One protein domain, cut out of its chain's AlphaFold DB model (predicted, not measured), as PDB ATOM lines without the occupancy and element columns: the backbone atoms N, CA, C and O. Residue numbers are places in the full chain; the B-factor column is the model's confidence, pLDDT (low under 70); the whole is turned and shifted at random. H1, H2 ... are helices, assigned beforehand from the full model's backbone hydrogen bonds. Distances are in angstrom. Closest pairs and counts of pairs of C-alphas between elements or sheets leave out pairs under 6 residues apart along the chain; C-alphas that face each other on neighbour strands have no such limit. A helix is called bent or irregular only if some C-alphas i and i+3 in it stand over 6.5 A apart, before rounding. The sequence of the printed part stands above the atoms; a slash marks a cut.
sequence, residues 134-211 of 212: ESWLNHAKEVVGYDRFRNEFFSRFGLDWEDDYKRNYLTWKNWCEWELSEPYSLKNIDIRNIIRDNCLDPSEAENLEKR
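AT A GLANCE: This is residues 134 to 211 of the 212 residues of an uncharacterized protein of Mycoplasma haemofelis (strain Langford 1) (UniProt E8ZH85). The longest helix, H3, runs along one side of an elongated body, and two pairs of helices are set beside it: H1 and H2 form a square corner near its first part, while H4 folds back from its far end and H5 turns back again past H4. Contacts between the helices are few. The printed part has 78 residues with five named helices, in the order H1 H2 H3 H4 H5, and no named strand; the class is all helix. It is compact, with a radius of gyration of the C-alphas of 12.4 A, and its C-alphas span 38 by 23 by 18 A.

IN THESE COORDINATES: H1, residues 134 to 144, begins at C-alpha 134 (105.606, 132.433, 161.905) and is 14.5 A long. H2 holds residues 146 to 156 and is 14.6 A long. H3, residues 165 to 181, starts at C-alpha 165 (101.591, 141.387, 167.123) and covers 23.9 A. H4, residues 189 to 198, is 14.1 A long. H5, residues 202 to 209, is 11.7 A long and ends at C-alpha 209 (129.139, 134.715, 155.489). H1, H2 and H5 are neither bent nor irregular, but only just: C-alphas 141 and 144 are 6.4 A apart, 151 and 154 are 6.2 A apart, and 203 and 206 are 6.1 A apart.

HOW THE PARTS SIT: H1 and H2 are close but not clearly touching, about perpendicular at 89 degrees; their closest C-alphas, of Ala 140 and Tyr 146, are 5.2 A apart. H1 is also close to H3 but not clearly touching, again at 89 degrees, with the closest C-alphas, of Trp 136 and Tyr 169, 7.4 A apart. H2 and H3 are close but not clearly touching, at a steep tilt of 43 degrees, the same way; the closest C-alphas are those of Phe 154 and Trp 172, 7.9 A apart. H3 and H4 form a helical hairpin, opposite ways at a steep tilt of 41 degrees; they only just touch, with 3 pairs of C-alphas within 8 A, H3 through residues 176 to 180 alone. Their closest C-alphas are those of Cys 176 and Ile 195, 6.8 A apart. H4 and H5 are close but not clearly touching, at a shallow tilt of 24 degrees, opposite ways, with the C-alphas of Arg 196 and Ala 205 closest at 5.8 A. H5 is apart from H1, H2 and H3. Every O i to N i+4 pair is within hydrogen-bond range in H3 and H4; the counts are 6 of 7 in H1, 5 of 7 in H2 and 1 of 4 in H5, where 2 of 5 O i to N i+3 pairs are within range.

THE WHOLE: The two C-alphas farthest apart are those of Asp 163 and Arg 211, at 38.5 A. The printed part has no cut and no long link. Mean pLDDT of the printed part is 73.2; residue 178, residues 180 to 192 and residues 202 to 211 are under 70.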
ATOM      1  N   GLU A 134     105.465 133.576 160.998       87.12
ATOM      2  CA  GLU A 134     105.606 132.433 161.905       87.12
ATOM      3  C   GLU A 134     107.052 132.258 162.395       87.12
ATOM      4  O   GLU A 134     107.290 132.113 163.596       87.12
ATOM      5  N   SER A 135     108.027 132.350 161.487       85.31
ATOM      6  CA  SER A 135     109.454 132.285 161.820       85.31
ATOM      7  C   SER A 135     109.882 133.469 162.684       85.31
ATOM      8  O   SER A 135     110.601 133.281 163.664       85.31
ATOM      9  N   TRP A 136     109.386 134.672 162.380       88.38
ATOM     10  CA  TRP A 136     109.602 135.866 163.194       88.38
ATOM     11  C   TRP A 136     109.046 135.691 164.607       88.38
ATOM     12  O   TRP A 136     109.732 135.984 165.582       88.38
ATOM     13  N   LEU A 137     107.821 135.172 164.736       86.56
ATOM     14  CA  LEU A 137     107.182 134.976 166.035       86.56
ATOM     15  C   LEU A 137     107.955 133.971 166.897       86.56
ATOM     16  O   LEU A 137     108.138 134.209 168.092       86.56
ATOM     17  N   ASN A 138     108.427 132.876 166.297       86.75
ATOM     18  CA  ASN A 138     109.253 131.881 166.978       86.75
ATOM     19  C   ASN A 138     110.614 132.468 167.366       86.75
ATOM     20  O   ASN A 138     111.040 132.330 168.508       86.75
ATOM     21  N   HIS A 139     111.259 133.209 166.464       83.81
ATOM     22  CA  HIS A 139     112.527 133.878 166.739       83.81
ATOM     23  C   HIS A 139     112.406 134.902 167.883       83.81
ATOM     24  O   HIS A 139     113.176 134.871 168.847       83.81
ATOM     25  N   ALA A 140     111.380 135.756 167.840       82.94
ATOM     26  CA  ALA A 140     111.116 136.758 168.864       82.94
ATOM     27  C   ALA A 140     110.778 136.127 170.222       82.94
ATOM     28  O   ALA A 140     111.169 136.665 171.252       82.94
ATOM     29  N   LYS A 141     110.070 134.991 170.264       83.31
ATOM     30  CA  LYS A 141     109.683 134.335 171.527       83.31
ATOM     31  C   LYS A 141     110.765 133.434 172.107       83.31
ATOM     32  O   LYS A 141     111.001 133.489 173.310       83.31
ATOM     33  N   GLU A 142     111.372 132.599 171.275       81.25
ATOM     34  CA  GLU A 142     112.180 131.459 171.717       81.25
ATOM     35  C   GLU A 142     113.684 131.709 171.607       81.25
ATOM     36  O   GLU A 142     114.444 131.180 172.413       81.25
ATOM     37  N   VAL A 143     114.122 132.523 170.640       78.00
ATOM     38  CA  VAL A 143     115.550 132.765 170.384       78.00
ATOM     39  C   VAL A 143     116.028 134.027 171.093       78.00
ATOM     40  O   VAL A 143     116.999 133.987 171.849       78.00
ATOM     41  N   VAL A 144     115.341 135.150 170.876       76.56
ATOM     42  CA  VAL A 144     115.751 136.451 171.431       76.56
ATOM     43  C   VAL A 144     115.025 136.770 172.738       76.56
ATOM     44  O   VAL A 144     115.618 137.341 173.656       76.56
ATOM     45  N   GLY A 145     113.757 136.371 172.838       80.44
ATOM     46  CA  GLY A 145     112.865 136.712 173.941       80.44
ATOM     47  C   GLY A 145     112.078 137.994 173.659       80.44
ATOM     48  O   GLY A 145     112.633 139.026 173.279       80.44
ATOM     49  N   TYR A 146     110.763 137.932 173.870       79.75
ATOM     50  CA  TYR A 146     109.817 138.948 173.393       79.75
ATOM     51  C   TYR A 146     110.078 140.330 174.010       79.75
ATOM     52  O   TYR A 146     110.070 141.347 173.319       79.75
ATOM     53  N   ASP A 147     110.405 140.354 175.306       80.94
ATOM     54  CA  ASP A 147     110.767 141.578 176.023       80.94
ATOM     55  C   ASP A 147     112.064 142.192 175.501       80.94
ATOM     56  O   ASP A 147     112.197 143.411 175.458       80.94
ATOM     57  N   ARG A 148     113.015 141.363 175.073       79.69
ATOM     58  CA  ARG A 148     114.283 141.827 174.514       79.69
ATOM     59  C   ARG A 148     114.088 142.386 173.111       79.69
ATOM     60  O   ARG A 148     114.584 143.464 172.803       79.69
ATOM     61  N   PHE A 149     113.302 141.704 172.286       80.50
ATOM     62  CA  PHE A 149     112.965 142.174 170.944       80.50
ATOM     63  C   PHE A 149     112.230 143.524 170.992       80.50
ATOM     64  O   PHE A 149     112.553 144.454 170.256       80.50
ATOM     65  N   ARG A 150     111.300 143.681 171.935       84.19
ATOM     66  CA  ARG A 150     110.600 144.947 172.169       84.19
ATOM     67  C   ARG A 150     111.513 146.038 172.739       84.19
ATOM     68  O   ARG A 150     111.575 147.140 172.203       84.19
ATOM     69  N   ASN A 151     112.184 145.763 173.854       81.75
ATOM     70  CA  ASN A 151     112.852 146.808 174.634       81.75
ATOM     71  C   ASN A 151     114.259 147.130 174.126       81.75
ATOM     72  O   ASN A 151     114.732 148.240 174.342       81.75
ATOM     73  N   GLU A 152     114.931 146.187 173.465       81.31
ATOM     74  CA  GLU A 152     116.268 146.399 172.908       81.31
ATOM     75  C   GLU A 152     116.195 146.661 171.402       81.31
ATOM     76  O   GLU A 152     116.643 147.715 170.969       81.31
ATOM     77  N   PHE A 153     115.605 145.768 170.594       81.94
ATOM     78  CA  PHE A 153     115.601 145.937 169.131       81.94
ATOM     79  C   PHE A 153     114.687 147.087 168.685       81.94
ATOM     80  O   PHE A 153     115.176 148.058 168.107       81.94
ATOM     81  N   PHE A 154     113.384 147.033 168.985       84.50
ATOM     82  CA  PHE A 154     112.436 148.066 168.535       84.50
ATOM     83  C   PHE A 154     112.827 149.448 169.068       84.50
ATOM     84  O   PHE A 154     112.936 150.401 168.299       84.50
ATOM     85  N   SER A 155     113.155 149.542 170.361       82.00
ATOM     86  CA  SER A 155     113.602 150.806 170.954       82.00
ATOM     87  C   SER A 155     114.901 151.341 170.346       82.00
ATOM     88  O   SER A 155     115.031 152.556 170.210       82.00
ATOM     89  N   ARG A 156     115.871 150.482 169.995       81.38
ATOM     90  CA  ARG A 156     117.156 150.911 169.410       81.38
ATOM     91  C   ARG A 156     116.979 151.568 168.045       81.38
ATOM     92  O   ARG A 156     117.738 152.479 167.726       81.38
ATOM     93  N   PHE A 157     115.993 151.124 167.273       79.75
ATOM     94  CA  PHE A 157     115.699 151.654 165.939       79.75
ATOM     95  C   PHE A 157     114.514 152.624 165.913       79.75
ATOM     96  O   PHE A 157     114.100 153.053 164.841       79.75
ATOM     97  N   GLY A 158     113.980 152.998 167.082       82.31
ATOM     98  CA  GLY A 158     112.849 153.921 167.183       82.31
ATOM     99  C   GLY A 158     111.560 153.381 166.557       82.31
ATOM    100  O   GLY A 158     110.758 154.165 166.061       82.31
ATOM    101  N   LEU A 159     111.379 152.058 166.545       84.00
ATOM    102  CA  LEU A 159     110.168 151.403 166.060       84.00
ATOM    103  C   LEU A 159     109.122 151.344 167.176       84.00
ATOM    104  O   LEU A 159     109.424 150.938 168.302       84.00
ATOM    105  N   ASP A 160     107.880 151.689 166.849       82.38
ATOM    106  CA  ASP A 160     106.770 151.615 167.794       82.38
ATOM    107  C   ASP A 160     106.298 150.168 167.986       82.38
ATOM    108  O   ASP A 160     106.134 149.408 167.028       82.38
ATOM    109  N   TRP A 161     106.068 149.796 169.247       83.62
ATOM    110  CA  TRP A 161     105.520 148.496 169.624       83.62
ATOM    111  C   TRP A 161     104.053 148.629 170.040       83.62
ATOM    112  O   TRP A 161     103.740 149.304 171.023       83.62
ATOM    113  N   GLU A 162     103.168 147.931 169.337       86.12
ATOM    114  CA  GLU A 162     101.727 147.881 169.588       86.12
ATOM    115  C   GLU A 162     101.303 146.582 170.300       86.12
ATOM    116  O   GLU A 162     102.038 145.594 170.349       86.12
ATOM    117  N   ASP A 163     100.082 146.548 170.841       85.19
ATOM    118  CA  ASP A 163      99.503 145.319 171.409       85.19
ATOM    119  C   ASP A 163      99.164 144.278 170.320       85.19
ATOM    120  O   ASP A 163      99.064 143.080 170.596       85.19
ATOM    121  N   ASP A 164      99.014 144.720 169.065       85.94
ATOM    122  CA  ASP A 164      98.780 143.856 167.910       85.94
ATOM    123  C   ASP A 164     100.104 143.328 167.336       85.94
ATOM    124  O   ASP A 164     100.842 144.023 166.633       85.94
ATOM    125  N   TYR A 165     100.375 142.047 167.590       83.88
ATOM    126  CA  TYR A 165     101.591 141.387 167.123       83.88
ATOM    127  C   TYR A 165     101.736 141.389 165.591       83.88
ATOM    128  O   TYR A 165     102.863 141.397 165.098       83.88
ATOM    129  N   LYS A 166     100.631 141.416 164.828       85.12
ATOM    130  CA  LYS A 166     100.692 141.463 163.358       85.12
ATOM    131  C   LYS A 166     101.199 142.804 162.864       85.12
ATOM    132  O   LYS A 166     101.963 142.855 161.903       85.12
ATOM    133  N   ARG A 167     100.795 143.890 163.522       84.81
ATOM    134  CA  ARG A 167     101.319 145.226 163.220       84.81
ATOM    135  C   ARG A 167     102.794 145.324 163.560       84.81
ATOM    136  O   ARG A 167     103.552 145.818 162.738       84.81
ATOM    137  N   ASN A 168     103.214 144.756 164.690       83.88
ATOM    138  CA  ASN A 168     104.632 144.706 165.050       83.88
ATOM    139  C   ASN A 168     105.453 143.927 164.021       83.88
ATOM    140  O   ASN A 168     106.498 144.408 163.594       83.88
ATOM    141  N   TYR A 169     104.958 142.770 163.570       86.12
ATOM    142  CA  TYR A 169     105.589 142.015 162.489       86.12
ATOM    143  C   TYR A 169     105.713 142.853 161.210       86.12
ATOM    144  O   TYR A 169     106.791 142.917 160.635       86.12
ATOM    145  N   LEU A 170     104.652 143.541 160.776       84.00
ATOM    146  CA  LEU A 170     104.709 144.381 159.576       84.00
ATOM    147  C   LEU A 170     105.688 145.553 159.725       84.00
ATOM    148  O   LEU A 170     106.452 145.823 158.802       84.00
ATOM    149  N   THR A 171     105.700 146.224 160.877       82.44
ATOM    150  CA  THR A 171     106.644 147.310 161.178       82.44
ATOM    151  C   THR A 171     108.088 146.816 161.122       82.44
ATOM    152  O   THR A 171     108.915 147.413 160.436       82.44
ATOM    153  N   TRP A 172     108.383 145.693 161.781       88.00
ATOM    154  CA  TRP A 172     109.701 145.056 161.738       88.00
ATOM    155  C   TRP A 172     110.080 144.621 160.317       88.00
ATOM    156  O   TRP A 172     111.190 144.898 159.871       88.00
ATOM    157  N   LYS A 173     109.155 143.996 159.580       83.19
ATOM    158  CA  LYS A 173     109.401 143.485 158.228       83.19
ATOM    159  C   LYS A 173     109.735 144.618 157.272       83.19
ATOM    160  O   LYS A 173     110.740 144.540 156.576       83.19
ATOM    161  N   ASN A 174     108.940 145.684 157.290       73.00
ATOM    162  CA  ASN A 174     109.182 146.865 156.467       73.00
ATOM    163  C   ASN A 174     110.532 147.509 156.795       73.00
ATOM    164  O   ASN A 174     111.228 147.949 155.886       73.00
ATOM    165  N   TRP A 175     110.916 147.549 158.075       81.75
ATOM    166  CA  TRP A 175     112.228 148.050 158.477       81.75
ATOM    167  C   TRP A 175     113.363 147.164 157.946       81.75
ATOM    168  O   TRP A 175     114.285 147.674 157.319       81.75
ATOM    169  N   CYS A 176     113.269 145.841 158.116       78.25
ATOM    170  CA  CYS A 176     114.255 144.894 157.593       78.25
ATOM    171  C   CYS A 176     114.379 144.982 156.065       78.25
ATOM    172  O   CYS A 176     115.487 145.018 155.541       78.25
ATOM    173  N   GLU A 177     113.257 145.044 155.343       73.44
ATOM    174  CA  GLU A 177     113.239 145.208 153.886       73.44
ATOM    175  C   GLU A 177     113.841 146.555 153.465       73.44
ATOM    176  O   GLU A 177     114.597 146.608 152.494       73.44
ATOM    177  N   TRP A 178     113.562 147.632 154.206       68.62
ATOM    178  CA  TRP A 178     114.134 148.951 153.950       68.62
ATOM    179  C   TRP A 178     115.653 148.967 154.161       68.62
ATOM    180  O   TRP A 178     116.381 149.351 153.248       68.62
ATOM    181  N   GLU A 179     116.153 148.464 155.289       70.31
ATOM    182  CA  GLU A 179     117.594 148.362 155.557       70.31
ATOM    183  C   GLU A 179     118.306 147.461 154.540       70.31
ATOM    184  O   GLU A 179     119.391 147.784 154.062       70.31
ATOM    185  N   LEU A 180     117.695 146.345 154.139       67.19
ATOM    186  CA  LEU A 180     118.234 145.499 153.070       67.19
ATOM    187  C   LEU A 180     118.236 146.222 151.713       67.19
ATOM    188  O   LEU A 180     119.123 145.969 150.891       67.19
ATOM    189  N   SER A 181     117.287 147.134 151.481       54.09
ATOM    190  CA  SER A 181     117.179 147.920 150.247       54.09
ATOM    191  C   SER A 181     118.161 149.090 150.163       54.09
ATOM    192  O   SER A 181     118.534 149.476 149.055       54.09
ATOM    193  N   GLU A 182     118.616 149.622 151.300       51.78
ATOM    194  CA  GLU A 182     119.545 150.750 151.331       51.78
ATOM    195  C   GLU A 182     120.936 150.329 150.802       51.78
ATOM    196  O   GLU A 182     121.504 149.315 151.232       51.78
ATOM    197  N   PRO A 183     121.535 151.099 149.873       44.75
ATOM    198  CA  PRO A 183     122.864 150.804 149.328       44.75
ATOM    199  C   PRO A 183     123.984 150.938 150.375       44.75
ATOM    200  O   PRO A 183     125.070 150.388 150.196       44.75
ATOM    201  N   TYR A 184     123.717 151.618 151.496       40.78
ATOM    202  CA  TYR A 184     124.702 151.965 152.525       40.78
ATOM    203  C   TYR A 184     124.573 151.180 153.840       40.78
ATOM    204  O   TYR A 184     125.446 151.323 154.701       40.78
ATOM    205  N   SER A 185     123.538 150.347 154.020       43.81
ATOM    206  CA  SER A 185     123.258 149.688 155.315       43.81
ATOM    207  C   SER A 185     124.370 148.735 155.779       43.81
ATOM    208  O   SER A 185     124.515 148.465 156.970       43.81
ATOM    209  N   LEU A 186     125.241 148.303 154.861       48.22
ATOM    210  CA  LEU A 186     126.372 147.417 155.143       48.22
ATOM    211  C   LEU A 186     127.654 148.141 155.602       48.22
ATOM    212  O   LEU A 186     128.602 147.466 156.002       48.22
ATOM    213  N   LYS A 187     127.706 149.487 155.604       45.81
ATOM    214  CA  LYS A 187     128.867 150.237 156.140       45.81
ATOM    215  C   LYS A 187     128.957 150.175 157.671       45.81
ATOM    216  O   LYS A 187     130.033 150.391 158.225       45.81
ATOM    217  N   ASN A 188     127.860 149.855 158.361       55.88
ATOM    218  CA  ASN A 188     127.833 149.715 159.815       55.88
ATOM    219  C   ASN A 188     127.782 148.231 160.213       55.88
ATOM    220  O   ASN A 188     126.741 147.583 160.108       55.88
ATOM    221  N   ILE A 189     128.915 147.702 160.692       61.38
ATOM    222  CA  ILE A 189     129.064 146.305 161.141       61.38
ATOM    223  C   ILE A 189     127.978 145.918 162.155       61.38
ATOM    224  O   ILE A 189     127.484 144.791 162.116       61.38
ATOM    225  N   ASP A 190     127.571 146.849 163.020       66.50
ATOM    226  CA  ASP A 190     126.555 146.580 164.033       66.50
ATOM    227  C   ASP A 190     125.177 146.375 163.402       66.50
ATOM    228  O   ASP A 190     124.483 145.425 163.752       66.50
ATOM    229  N   ILE A 191     124.793 147.224 162.443       68.12
ATOM    230  CA  ILE A 191     123.514 147.100 161.723       68.12
ATOM    231  C   ILE A 191     123.503 145.806 160.907       68.12
ATOM    232  O   ILE A 191     122.526 145.062 160.949       68.12
ATOM    233  N   ARG A 192     124.621 145.467 160.255       68.25
ATOM    234  CA  ARG A 192     124.767 144.214 159.503       68.25
ATOM    235  C   ARG A 192     124.526 142.980 160.371       68.25
ATOM    236  O   ARG A 192     123.761 142.101 159.983       68.25
ATOM    237  N   ASN A 193     125.174 142.903 161.533       72.69
ATOM    238  CA  ASN A 193     125.001 141.766 162.437       72.69
ATOM    239  C   ASN A 193     123.554 141.688 162.935       72.69
ATOM    240  O   ASN A 193     122.985 140.608 163.010       72.69
ATOM    241  N   ILE A 194     122.929 142.836 163.191       77.00
ATOM    242  CA  ILE A 194     121.537 142.894 163.629       77.00
ATOM    243  C   ILE A 194     120.575 142.401 162.544       77.00
ATOM    244  O   ILE A 194     119.680 141.626 162.868       77.00
ATOM    245  N   ILE A 195     120.764 142.791 161.279       75.75
ATOM    246  CA  ILE A 195     119.960 142.288 160.152       75.75
ATOM    247  C   ILE A 195     120.142 140.775 160.009       75.75
ATOM    248  O   ILE A 195     119.158 140.042 159.934       75.75
ATOM    249  N   ARG A 196     121.383 140.279 160.034       74.31
ATOM    250  CA  ARG A 196     121.651 138.836 159.963       74.31
ATOM    251  C   ARG A 196     120.952 138.082 161.094       74.31
ATOM    252  O   ARG A 196     120.297 137.079 160.840       74.31
ATOM    253  N   ASP A 197     121.086 138.579 162.318       78.50
ATOM    254  CA  ASP A 197     120.647 137.861 163.511       78.50
ATOM    255  C   ASP A 197     119.135 137.981 163.744       78.50
ATOM    256  O   ASP A 197     118.576 137.111 164.397       78.50
ATOM    257  N   ASN A 198     118.475 139.031 163.229       82.12
ATOM    258  CA  ASN A 198     117.081 139.354 163.571       82.12
ATOM    259  C   ASN A 198     116.143 139.557 162.375       82.12
ATOM    260  O   ASN A 198     114.945 139.674 162.617       82.12
ATOM    261  N   CYS A 199     116.634 139.655 161.134       80.94
ATOM    262  CA  CYS A 199     115.810 139.875 159.933       80.94
ATOM    263  C   CYS A 199     115.732 138.649 159.018       80.94
ATOM    264  O   CYS A 199     114.698 138.419 158.389       80.94
ATOM    265  N   LEU A 200     116.813 137.876 158.922       80.31
ATOM    266  CA  LEU A 200     116.960 136.822 157.921       80.31
ATOM    267  C   LEU A 200     116.668 135.437 158.490       80.31
ATOM    268  O   LEU A 200     116.877 135.171 159.672       80.31
ATOM    269  N   ASP A 201     116.186 134.545 157.624       71.19
ATOM    270  CA  ASP A 201     116.038 133.138 157.977       71.19
ATOM    271  C   ASP A 201     117.423 132.531 158.302       71.19
ATOM    272  O   ASP A 201     118.373 132.754 157.541       71.19
ATOM    273  N   PRO A 202     117.575 131.759 159.397       62.56
ATOM    274  CA  PRO A 202     118.848 131.139 159.777       62.56
ATOM    275  C   PRO A 202     119.501 130.316 158.657       62.56
ATOM    276  O   PRO A 202     120.726 130.223 158.599       62.56
ATOM    277  N   SER A 203     118.695 129.739 157.761       59.53
ATOM    278  CA  SER A 203     119.178 128.988 156.596       59.53
ATOM    279  C   SER A 203     119.827 129.865 155.513       59.53
ATOM    280  O   SER A 203     120.689 129.391 154.775       59.53
ATOM    281  N   GLU A 204     119.467 131.148 155.447       55.47
ATOM    282  CA  GLU A 204     120.018 132.132 154.506       55.47
ATOM    283  C   GLU A 204     121.156 132.962 155.125       55.47
ATOM    284  O   GLU A 204     122.065 133.400 154.416       55.47
ATOM    285  N   ALA A 205     121.179 133.121 156.453       54.62
ATOM    286  CA  ALA A 205     122.254 133.811 157.173       54.62
ATOM    287  C   ALA A 205     123.640 133.164 156.949       54.62
ATOM    288  O   ALA A 205     124.651 133.864 156.863       54.62
ATOM    289  N   GLU A 206     123.695 131.839 156.781       51.84
ATOM    290  CA  GLU A 206     124.934 131.092 156.512       51.84
ATOM    291  C   GLU A 206     125.477 131.317 155.082       51.84
ATOM    292  O   GLU A 206     126.671 131.141 154.819       51.84
ATOM    293  N   ASN A 207     124.617 131.727 154.140       49.91
ATOM    294  CA  ASN A 207     125.008 132.054 152.764       49.91
ATOM    295  C   ASN A 207     125.656 133.443 152.656       49.91
ATOM    296  O   ASN A 207     126.476 133.660 151.762       49.91
ATOM    297  N   LEU A 208     125.320 134.363 153.566       51.56
ATOM    298  CA  LEU A 208     125.901 135.707 153.644       51.56
ATOM    299  C   LEU A 208     127.371 135.681 154.069       51.56
ATOM    300  O   LEU A 208     128.183 136.380 153.474       51.56
ATOM    301  N   GLU A 209     127.743 134.831 155.030       49.47
ATOM    302  CA  GLU A 209     129.139 134.715 155.489       49.47
ATOM    303  C   GLU A 209     130.080 134.124 154.437       49.47
ATOM    304  O   GLU A 209     131.271 134.404 154.459       49.47
ATOM    305  N   LYS A 210     129.565 133.315 153.505       43.84
ATOM    306  CA  LYS A 210     130.373 132.673 152.453       43.84
ATOM    307  C   LYS A 210     130.579 133.556 151.217       43.84
ATOM    308  O   LYS A 210     131.312 133.162 150.312       43.84
ATOM    309  N   ARG A 211     129.887 134.697 151.130       44.66
ATOM    310  CA  ARG A 211     129.913 135.604 149.968       44.66
ATOM    311  C   ARG A 211     130.849 136.801 150.129       44.66
ATOM    312  O   ARG A 211     131.066 137.498 149.140       44.66
TER     313      ARG A 211